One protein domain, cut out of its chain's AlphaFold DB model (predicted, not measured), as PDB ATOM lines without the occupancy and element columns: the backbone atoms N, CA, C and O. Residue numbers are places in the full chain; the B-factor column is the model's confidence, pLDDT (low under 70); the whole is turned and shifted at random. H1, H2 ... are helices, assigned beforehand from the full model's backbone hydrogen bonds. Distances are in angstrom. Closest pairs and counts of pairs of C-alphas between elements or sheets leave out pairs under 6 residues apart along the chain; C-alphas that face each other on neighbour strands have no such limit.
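Overview. This is residues 278 to 345 of the 345 residues of the protein "Hypothetical protein" of Noctiluca scintillans (UniProt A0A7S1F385). Two helices, H1 and H6, lie side by side, and the longest helix, H4, crosses over both of them on one side. Very short helices extend this three-helix core along its longest axis: H2 and H3 at the end beyond H1, H5 at the other end beyond H6. The printed part has 68 residues with six named helices, H1 to H6 in order along the chain, and no named strand; its class is all helix. It is compact, with a radius of gyration of the C-alphas of 11.3 A, and the C-alphas span 33 by 22 by 14 A.

Arrangement. H1, residues 279 to 288, and H6, residues 332 to 341, are the hub, touching three other helices each. They touch each other at a shallow tilt of 25 degrees, the same way, with the C-alphas of Ala 283 and Cys 336 closest at 5.6 A. H2, residues 293 to 296, touches H1, the closest C-alphas being those of His 286 and Ala 293, 5.0 A apart. H3, residues 298 to 301, is close to H1 but not clearly touching it; their closest C-alphas, Val 282 and Leu 299, are 6.7 A apart. H4, residues 305 to 318, touches H1 at a steep tilt of 60 degrees, the same way, with the C-alphas of Ala 283 and Val 312 closest at 6.3 A. H4 also touches H6, the same way, at 38 degrees, only just a steep tilt; their closest C-alphas, Gly 315 and Glu 337, are 4.0 A apart. H5, residues 321 to 324, only just touches H6, with 3 pairs of C-alphas within 8 A, the closest being those of Pro 321 and Ala 341 at 5.0 A. H1 and H5 are apart. In H1, H4 and H6 every O i to N i+4 pair is within hydrogen-bond range, while H2, H3 and H5 are too short for such a pair.

Along the chain. H1 begins at C-alpha 279, (132.656, 94.393, 18.016), and is 14.3 A long. H2 measures 5.7 A and H3 5.5 A from first to last C-alpha. H4 measures 20.4 A, from C-alpha 305 at (126.684, 93.987, 13.409) to C-alpha 318. H5 is 5.8 A long, and H6 is 14.3 A long, ending at C-alpha 341, (130.350, 107.419, 25.396).

Size, cuts and confidence. The two C-alphas farthest apart, those of Gly 295 and Asp 326, are 34.8 A from each other. The printed part has no cut and ends at residue 345, the chain's last residue. The links from H1 through to H5 are tight, and the link from H5 to H6, 7 residues, is short. The mean pLDDT of the printed part is 84.5, and the model's confidence is under 70 at residues 292 to 302 and 344 to 345.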
ATOM      1  N   ARG A 278     135.409  91.181  18.179       87.94
ATOM      2  CA  ARG A 278     135.263  91.816  16.859       87.94
ATOM      3  C   ARG A 278     134.381  93.070  16.871       87.94
ATOM      4  O   ARG A 278     134.514  93.910  15.987       87.94
ATOM      5  N   ALA A 279     133.525  93.226  17.885       90.62
ATOM      6  CA  ALA A 279     132.656  94.393  18.016       90.62
ATOM      7  C   ALA A 279     133.442  95.701  18.202       90.62
ATOM      8  O   ALA A 279     132.976  96.743  17.762       90.62
ATOM      9  N   GLY A 280     134.661  95.647  18.758       93.00
ATOM     10  CA  GLY A 280     135.537  96.818  18.846       93.00
ATOM     11  C   GLY A 280     135.902  97.397  17.473       93.00
ATOM     12  O   GLY A 280     135.884  98.611  17.309       93.00
ATOM     13  N   PHE A 281     136.150  96.543  16.471       92.25
ATOM     14  CA  PHE A 281     136.427  96.991  15.098       92.25
ATOM     15  C   PHE A 281     135.183  97.593  14.440       92.25
ATOM     16  O   PHE A 281     135.283  98.617  13.775       92.25
ATOM     17  N   VAL A 282     134.005  96.993  14.669       89.44
ATOM     18  CA  VAL A 282     132.723  97.565  14.214       89.44
ATOM     19  C   VAL A 282     132.501  98.937  14.840       89.44
ATOM     20  O   VAL A 282     132.136  99.875  14.141       89.44
ATOM     21  N   ALA A 283     132.739  99.059  16.147       91.75
ATOM     22  CA  ALA A 283     132.521 100.295  16.876       91.75
ATOM     23  C   ALA A 283     133.443 101.417  16.390       91.75
ATOM     24  O   ALA A 283     132.965 102.509  16.111       91.75
ATOM     25  N   THR A 284     134.742 101.148  16.235       91.44
ATOM     26  CA  THR A 284     135.701 102.142  15.735       91.44
ATOM     27  C   THR A 284     135.399 102.569  14.301       91.44
ATOM     28  O   THR A 284     135.395 103.765  14.026       91.44
ATOM     29  N   ASP A 285     135.096 101.635  13.397       88.25
ATOM     30  CA  ASP A 285     134.750 101.975  12.009       88.25
ATOM     31  C   ASP A 285     133.463 102.816  11.935       88.25
ATOM     32  O   ASP A 285     133.437 103.835  11.248       88.25
ATOM     33  N   HIS A 286     132.441 102.462  12.728       89.00
ATOM     34  CA  HIS A 286     131.201 103.239  12.860       89.00
ATOM     35  C   HIS A 286     131.431 104.634  13.444       89.00
ATOM     36  O   HIS A 286     130.808 105.602  13.013       89.00
ATOM     37  N   VAL A 287     132.350 104.764  14.402       89.88
ATOM     38  CA  VAL A 287     132.696 106.067  14.969       89.88
ATOM     39  C   VAL A 287     133.338 106.982  13.931       89.88
ATOM     40  O   VAL A 287     133.011 108.169  13.907       89.88
ATOM     41  N   HIS A 288     134.242 106.444  13.110       85.50
ATOM     42  CA  HIS A 288     135.015 107.219  12.143       85.50
ATOM     43  C   HIS A 288     134.212 107.657  10.923       85.50
ATOM     44  O   HIS A 288     134.443 108.752  10.416       85.50
ATOM     45  N   ASP A 289     133.300 106.822  10.436       83.25
ATOM     46  CA  ASP A 289     132.467 107.163   9.288       83.25
ATOM     47  C   ASP A 289     131.144 106.382   9.374       83.25
ATOM     48  O   ASP A 289     131.035 105.273   8.836       83.25
ATOM     49  N   PRO A 290     130.151 106.943  10.089       78.25
ATOM     50  CA  PRO A 290     128.890 106.268  10.397       78.25
ATOM     51  C   PRO A 290     128.052 105.964   9.148       78.25
ATOM     52  O   PRO A 290     127.280 105.002   9.152       78.25
ATOM     53  N   ASP A 291     128.237 106.733   8.071       73.19
ATOM     54  CA  ASP A 291     127.477 106.598   6.827       73.19
ATOM     55  C   ASP A 291     127.992 105.435   5.968       73.19
ATOM     56  O   ASP A 291     127.204 104.712   5.353       73.19
ATOM     57  N   ASN A 292     129.310 105.193   5.964       68.00
ATOM     58  CA  ASN A 292     129.930 104.154   5.133       68.00
ATOM     59  C   ASN A 292     130.526 102.981   5.922       68.00
ATOM     60  O   ASN A 292     131.016 102.025   5.306       68.00
ATOM     61  N   ALA A 293     130.460 102.988   7.258       61.16
ATOM     62  CA  ALA A 293     130.914 101.866   8.087       61.16
ATOM     63  C   ALA A 293     130.238 100.540   7.701       61.16
ATOM     64  O   ALA A 293     130.788  99.445   7.822       61.16
ATOM     65  N   ALA A 294     129.037 100.645   7.133       50.97
ATOM     66  CA  ALA A 294     128.275  99.522   6.628       50.97
ATOM     67  C   ALA A 294     128.928  98.759   5.458       50.97
ATOM     68  O   ALA A 294     128.710  97.556   5.314       50.97
ATOM     69  N   GLY A 295     129.701  99.447   4.613       52.97
ATOM     70  CA  GLY A 295     130.240  98.879   3.374       52.97
ATOM     71  C   GLY A 295     131.670  98.358   3.485       52.97
ATOM     72  O   GLY A 295     132.078  97.512   2.691       52.97
ATOM     73  N   ARG A 296     132.446  98.855   4.455       61.34
ATOM     74  CA  ARG A 296     133.903  98.647   4.495       61.34
ATOM     75  C   ARG A 296     134.332  97.367   5.186       61.34
ATOM     76  O   ARG A 296     135.385  96.821   4.868       61.34
ATOM     77  N   LEU A 297     133.500  96.848   6.071       60.28
ATOM     78  CA  LEU A 297     133.751  95.604   6.764       60.28
ATOM     79  C   LEU A 297     132.684  94.593   6.346       60.28
ATOM     80  O   LEU A 297     131.490  94.817   6.533       60.28
ATOM     81  N   HIS A 298     133.101  93.391   5.934       62.03
ATOM     82  CA  HIS A 298     132.212  92.220   5.952       62.03
ATOM     83  C   HIS A 298     131.605  91.965   7.353       62.03
ATOM     84  O   HIS A 298     130.760  91.088   7.506       62.03
ATOM     85  N   LEU A 299     131.988  92.753   8.369       60.09
ATOM     86  CA  LEU A 299     131.463  92.718   9.723       60.09
ATOM     87  C   LEU A 299     129.964  93.058   9.835       60.09
ATOM     88  O   LEU A 299     129.341  92.629  10.798       60.09
ATOM     89  N   LEU A 300     129.337  93.757   8.879       52.19
ATOM     90  CA  LEU A 300     127.867  93.880   8.885       52.19
ATOM     91  C   LEU A 300     127.140  92.584   8.520       52.19
ATOM     92  O   LEU A 300     125.966  92.434   8.848       52.19
ATOM     93  N   LYS A 301     127.830  91.639   7.873       60.81
ATOM     94  CA  LYS A 301     127.322  90.273   7.707       60.81
ATOM     95  C   LYS A 301     127.482  89.454   8.986       60.81
ATOM     96  O   LYS A 301     127.066  88.298   9.017       60.81
ATOM     97  N   LEU A 302     128.085  90.015  10.039       67.44
ATOM     98  CA  LEU A 302     128.034  89.374  11.341       67.44
ATOM     99  C   LEU A 302     126.599  89.411  11.854       67.44
ATOM    100  O   LEU A 302     125.947  90.450  11.726       67.44
ATOM    101  N   PRO A 303     126.150  88.341  12.527       70.81
ATOM    102  CA  PRO A 303     124.794  88.259  13.061       70.81
ATOM    103  C   PRO A 303     124.355  89.492  13.873       70.81
ATOM    104  O   PRO A 303     123.201  89.892  13.789       70.81
ATOM    105  N   ASN A 304     125.291  90.145  14.579       83.44
ATOM    106  CA  ASN A 304     124.997  91.224  15.532       83.44
ATOM    107  C   ASN A 304     125.578  92.591  15.110       83.44
ATOM    108  O   ASN A 304     125.659  93.508  15.921       83.44
ATOM    109  N   GLY A 305     126.014  92.755  13.853       83.94
ATOM    110  CA  GLY A 305     126.684  93.987  13.409       83.94
ATOM    111  C   GLY A 305     125.826  95.248  13.577       83.94
ATOM    112  O   GLY A 305     126.340  96.295  13.964       83.94
ATOM    113  N   ARG A 306     124.508  95.143  13.344       86.00
ATOM    114  CA  ARG A 306     123.554  96.242  13.571       86.00
ATOM    115  C   ARG A 306     123.474  96.621  15.049       86.00
ATOM    116  O   ARG A 306     123.647  97.788  15.368       86.00
ATOM    117  N   GLU A 307     123.293  95.624  15.908       91.06
ATOM    118  CA  GLU A 307     123.162  95.787  17.357       91.06
ATOM    119  C   GLU A 307     124.375  96.505  17.964       91.06
ATOM    120  O   GLU A 307     124.227  97.408  18.779       91.06
ATOM    121  N   TYR A 308     125.587  96.173  17.508       91.81
ATOM    122  CA  TYR A 308     126.805  96.840  17.966       91.81
ATOM    123  C   TYR A 308     126.838  98.332  17.623       91.81
ATOM    124  O   TYR A 308     127.281  99.125  18.449       91.81
ATOM    125  N   ARG A 309     126.352  98.736  16.443       90.25
ATOM    126  CA  ARG A 309     126.259 100.162  16.078       90.25
ATOM    127  C   ARG A 309     125.209 100.879  16.910       90.25
ATOM    128  O   ARG A 309     125.477 101.966  17.403       90.25
ATOM    129  N   ASP A 310     124.056 100.244  17.107       92.62
ATOM    130  CA  ASP A 310     122.988 100.800  17.937       92.62
ATOM    131  C   ASP A 310     123.498 101.019  19.376       92.62
ATOM    132  O   ASP A 310     123.239 102.059  19.977       92.62
ATOM    133  N   SER A 311     124.327 100.104  19.896       95.50
ATOM    134  CA  SER A 311     125.045 100.280  21.165       95.50
ATOM    135  C   SER A 311     126.059 101.434  21.146       95.50
ATOM    136  O   SER A 311     126.150 102.160  22.134       95.50
ATOM    137  N   VAL A 312     126.803 101.658  20.054       95.12
ATOM    138  CA  VAL A 312     127.674 102.848  19.936       95.12
ATOM    139  C   VAL A 312     126.851 104.132  20.016       95.12
ATOM    140  O   VAL A 312     127.199 105.030  20.783       95.12
ATOM    141  N   GLU A 313     125.751 104.217  19.271       94.88
ATOM    142  CA  GLU A 313     124.886 105.402  19.267       94.88
ATOM    143  C   GLU A 313     124.206 105.627  20.623       94.88
ATOM    144  O   GLU A 313     124.166 106.754  21.113       94.88
ATOM    145  N   ALA A 314     123.767 104.560  21.297       95.62
ATOM    146  CA  ALA A 314     123.264 104.646  22.667       95.62
ATOM    147  C   ALA A 314     124.335 105.178  23.639       95.62
ATOM    148  O   ALA A 314     124.046 106.014  24.496       95.62
ATOM    149  N   GLY A 315     125.587 104.732  23.482       96.00
ATOM    150  CA  GLY A 315     126.732 105.246  24.230       96.00
ATOM    151  C   GLY A 315     126.972 106.738  24.000       96.00
ATOM    152  O   GLY A 315     127.097 107.492  24.967       96.00
ATOM    153  N   ARG A 316     126.984 107.170  22.732       94.94
ATOM    154  CA  ARG A 316     127.125 108.583  22.339       94.94
ATOM    155  C   ARG A 316     126.013 109.448  22.921       94.94
ATOM    156  O   ARG A 316     126.299 110.489  23.501       94.94
ATOM    157  N   ALA A 317     124.764 108.996  22.813       94.62
ATOM    158  CA  ALA A 317     123.605 109.710  23.340       94.62
ATOM    159  C   ALA A 317     123.655 109.866  24.869       94.62
ATOM    160  O   ALA A 317     123.215 110.884  25.396       94.62
ATOM    161  N   ALA A 318     124.205 108.879  25.584       93.31
ATOM    162  CA  ALA A 318     124.380 108.956  27.030       93.31
ATOM    163  C   ALA A 318     125.516 109.907  27.454       93.31
ATOM    164  O   ALA A 318     125.430 110.492  28.531       93.31
ATOM    165  N   GLY A 319     126.586 110.025  26.654       88.88
ATOM    166  CA  GLY A 319     127.688 110.981  26.858       88.88
ATOM    167  C   GLY A 319     128.451 110.848  28.184       88.88
ATOM    168  O   GLY A 319     129.162 111.768  28.577       88.88
ATOM    169  N   ASN A 320     128.285 109.734  28.902       90.75
ATOM    170  CA  ASN A 320     128.820 109.542  30.249       90.75
ATOM    171  C   ASN A 320     129.650 108.250  30.329       90.75
ATOM    172  O   ASN A 320     129.099 107.184  30.640       90.75
ATOM    173  N   PRO A 321     130.967 108.307  30.061       92.75
ATOM    174  CA  PRO A 321     131.836 107.145  30.200       92.75
ATOM    175  C   PRO A 321     132.082 106.753  31.668       92.75
ATOM    176  O   PRO A 321     132.471 105.615  31.929       92.75
ATOM    177  N   GLU A 322     131.804 107.627  32.644       91.75
ATOM    178  CA  GLU A 322     132.047 107.357  34.070       91.75
ATOM    179  C   GLU A 322     131.214 106.187  34.603       91.75
ATOM    180  O   GLU A 322     131.644 105.481  35.513       91.75
ATOM    181  N   ARG A 323     130.064 105.885  33.983       93.75
ATOM    182  CA  ARG A 323     129.246 104.702  34.329       93.75
ATOM    183  C   ARG A 323     129.969 103.362  34.130       93.75
ATOM    184  O   ARG A 323     129.476 102.327  34.576       93.75
ATOM    185  N   PHE A 324     131.103 103.368  33.427       94.75
ATOM    186  CA  PHE A 324     131.953 102.200  33.209       94.75
ATOM    187  C   PHE A 324     133.174 102.152  34.139       94.75
ATOM    188  O   PHE A 324     133.935 101.185  34.079       94.75
ATOM    189  N   VAL A 325     133.375 103.156  35.000       94.44
ATOM    190  CA  VAL A 325     134.503 103.192  35.941       94.44
ATOM    191  C   VAL A 325     134.433 102.004  36.895       94.44
ATOM    192  O   VAL A 325     133.395 101.697  37.477       94.44
ATOM    193  N   ASP A 326     135.554 101.290  36.988       92.38
ATOM    194  CA  ASP A 326     135.775 100.064  37.755       92.38
ATOM    195  C   ASP A 326     134.796  98.920  37.464       92.38
ATOM    196  O   ASP A 326     134.807  97.878  38.129       92.38
ATOM    197  N   LYS A 327     134.019  99.056  36.388       92.75
ATOM    198  CA  LYS A 327     133.135  98.023  35.879       92.75
ATOM    199  C   LYS A 327     133.914  97.093  34.957       92.75
ATOM    200  O   LYS A 327     134.551  97.508  33.990       92.75
ATOM    201  N   LYS A 328     133.808  95.789  35.212       90.19
ATOM    202  CA  LYS A 328     134.234  94.781  34.241       90.19
ATOM    203  C   LYS A 328     133.265  94.809  33.058       90.19
ATOM    204  O   LYS A 328     132.100  94.466  33.229       90.19
ATOM    205  N   ILE A 329     133.762  95.167  31.877       91.62
ATOM    206  CA  ILE A 329     133.010  95.048  30.625       91.62
ATOM    207  C   ILE A 329     132.757  93.561  30.361       91.62
ATOM    208  O   ILE A 329     133.693  92.781  30.165       91.62
ATOM    209  N   ALA A 330     131.493  93.159  30.442       85.00
ATOM    210  CA  ALA A 330     131.064  91.771  30.375       85.00
ATOM    211  C   ALA A 330     130.562  91.390  28.978       85.00
ATOM    212  O   ALA A 330     130.655  90.222  28.599       85.00
ATOM    213  N   THR A 331     130.062  92.357  28.202       91.12
ATOM    214  CA  THR A 331     129.476  92.106  26.878       91.12
ATOM    215  C   THR A 331     130.138  92.927  25.770       91.12
ATOM    216  O   THR A 331     130.809  93.931  26.006       91.12
ATOM    217  N   GLN A 332     129.950  92.483  24.524       91.44
ATOM    218  CA  GLN A 332     130.396  93.223  23.340       91.44
ATOM    219  C   GLN A 332     129.637  94.553  23.190       91.44
ATOM    220  O   GLN A 332     130.235  95.552  22.808       91.44
ATOM    221  N   ASN A 333     128.353  94.584  23.548       93.62
ATOM    222  CA  ASN A 333     127.523  95.788  23.530       93.62
ATOM    223  C   ASN A 333     128.001  96.831  24.539       93.62
ATOM    224  O   ASN A 333     128.104  97.999  24.191       93.62
ATOM    225  N   GLU A 334     128.373  96.415  25.755       94.69
ATOM    226  CA  GLU A 334     128.947  97.326  26.751       94.69
ATOM    227  C   GLU A 334     130.263  97.945  26.265       94.69
ATOM    228  O   GLU A 334     130.510  99.121  26.515       94.69
ATOM    229  N   LEU A 335     131.091  97.182  25.537       94.50
ATOM    230  CA  LEU A 335     132.280  97.729  24.878       94.50
ATOM    231  C   LEU A 335     131.895  98.783  23.829       94.50
ATOM    232  O   LEU A 335     132.485  99.858  23.811       94.50
ATOM    233  N   CYS A 336     130.913  98.499  22.971       95.19
ATOM    234  CA  CYS A 336     130.433  99.447  21.961       95.19
ATOM    235  C   CYS A 336     129.853 100.722  22.592       95.19
ATOM    236  O   CYS A 336     130.162 101.824  22.147       95.19
ATOM    237  N   GLU A 337     129.069 100.587  23.659       96.44
ATOM    238  CA  GLU A 337     128.530 101.714  24.415       96.44
ATOM    239  C   GLU A 337     129.628 102.554  25.080       96.44
ATOM    240  O   GLU A 337     129.539 103.781  25.079       96.44
ATOM    241  N   LEU A 338     130.662 101.918  25.639       95.94
ATOM    242  CA  LEU A 338     131.827 102.618  26.182       95.94
ATOM    243  C   LEU A 338     132.557 103.393  25.079       95.94
ATOM    244  O   LEU A 338     132.863 104.566  25.266       95.94
ATOM    245  N   VAL A 339     132.777 102.772  23.915       95.62
ATOM    246  CA  VAL A 339     133.358 103.453  22.746       95.62
ATOM    247  C   VAL A 339     132.538 104.682  22.373       95.62
ATOM    248  O   VAL A 339     133.103 105.765  22.255       95.62
ATOM    249  N   GLY A 340     131.217 104.549  22.258       95.56
ATOM    250  CA  GLY A 340     130.334 105.676  21.971       95.56
ATOM    251  C   GLY A 340     130.448 106.798  23.004       95.56
ATOM    252  O   GLY A 340     130.721 107.941  22.640       95.56
ATOM    253  N   ALA A 341     130.324 106.460  24.290       94.94
ATOM    254  CA  ALA A 341     130.350 107.419  25.396       94.94
ATOM    255  C   ALA A 341     131.697 108.144  25.554       94.94
ATOM    256  O   ALA A 341     131.740 109.257  26.068       94.94
ATOM    257  N   SER A 342     132.799 107.530  25.119       91.06
ATOM    258  CA  SER A 342     134.140 108.121  25.173       91.06
ATOM    259  C   SER A 342     134.526 108.907  23.914       91.06
ATOM    260  O   SER A 342     135.618 109.465  23.872       91.06
ATOM    261  N   THR A 343     133.678 108.948  22.880       81.50
ATOM    262  CA  THR A 343     133.952 109.719  21.644       81.50
ATOM    263  C   THR A 343     133.389 111.136  21.661       81.50
ATOM    264  O   THR A 343     133.717 111.930  20.785       81.50
ATOM    265  N   THR A 344     132.566 111.458  22.658       57.56
ATOM    266  CA  THR A 344     131.966 112.782  22.883       57.56
ATOM    267  C   THR A 344     132.749 113.649  23.873       57.56
ATOM    268  O   THR A 344     132.320 114.766  24.148       57.56
ATOM    269  N   VAL A 345     133.848 113.126  24.436       44.31
ATOM    270  CA  VAL A 345     134.649 113.751  25.505       44.31
ATOM    271  C   VAL A 345     135.953 114.322  24.971       44.31
ATOM    272  O   VAL A 345     136.618 113.623  24.167       44.31
TER     273      VAL A 345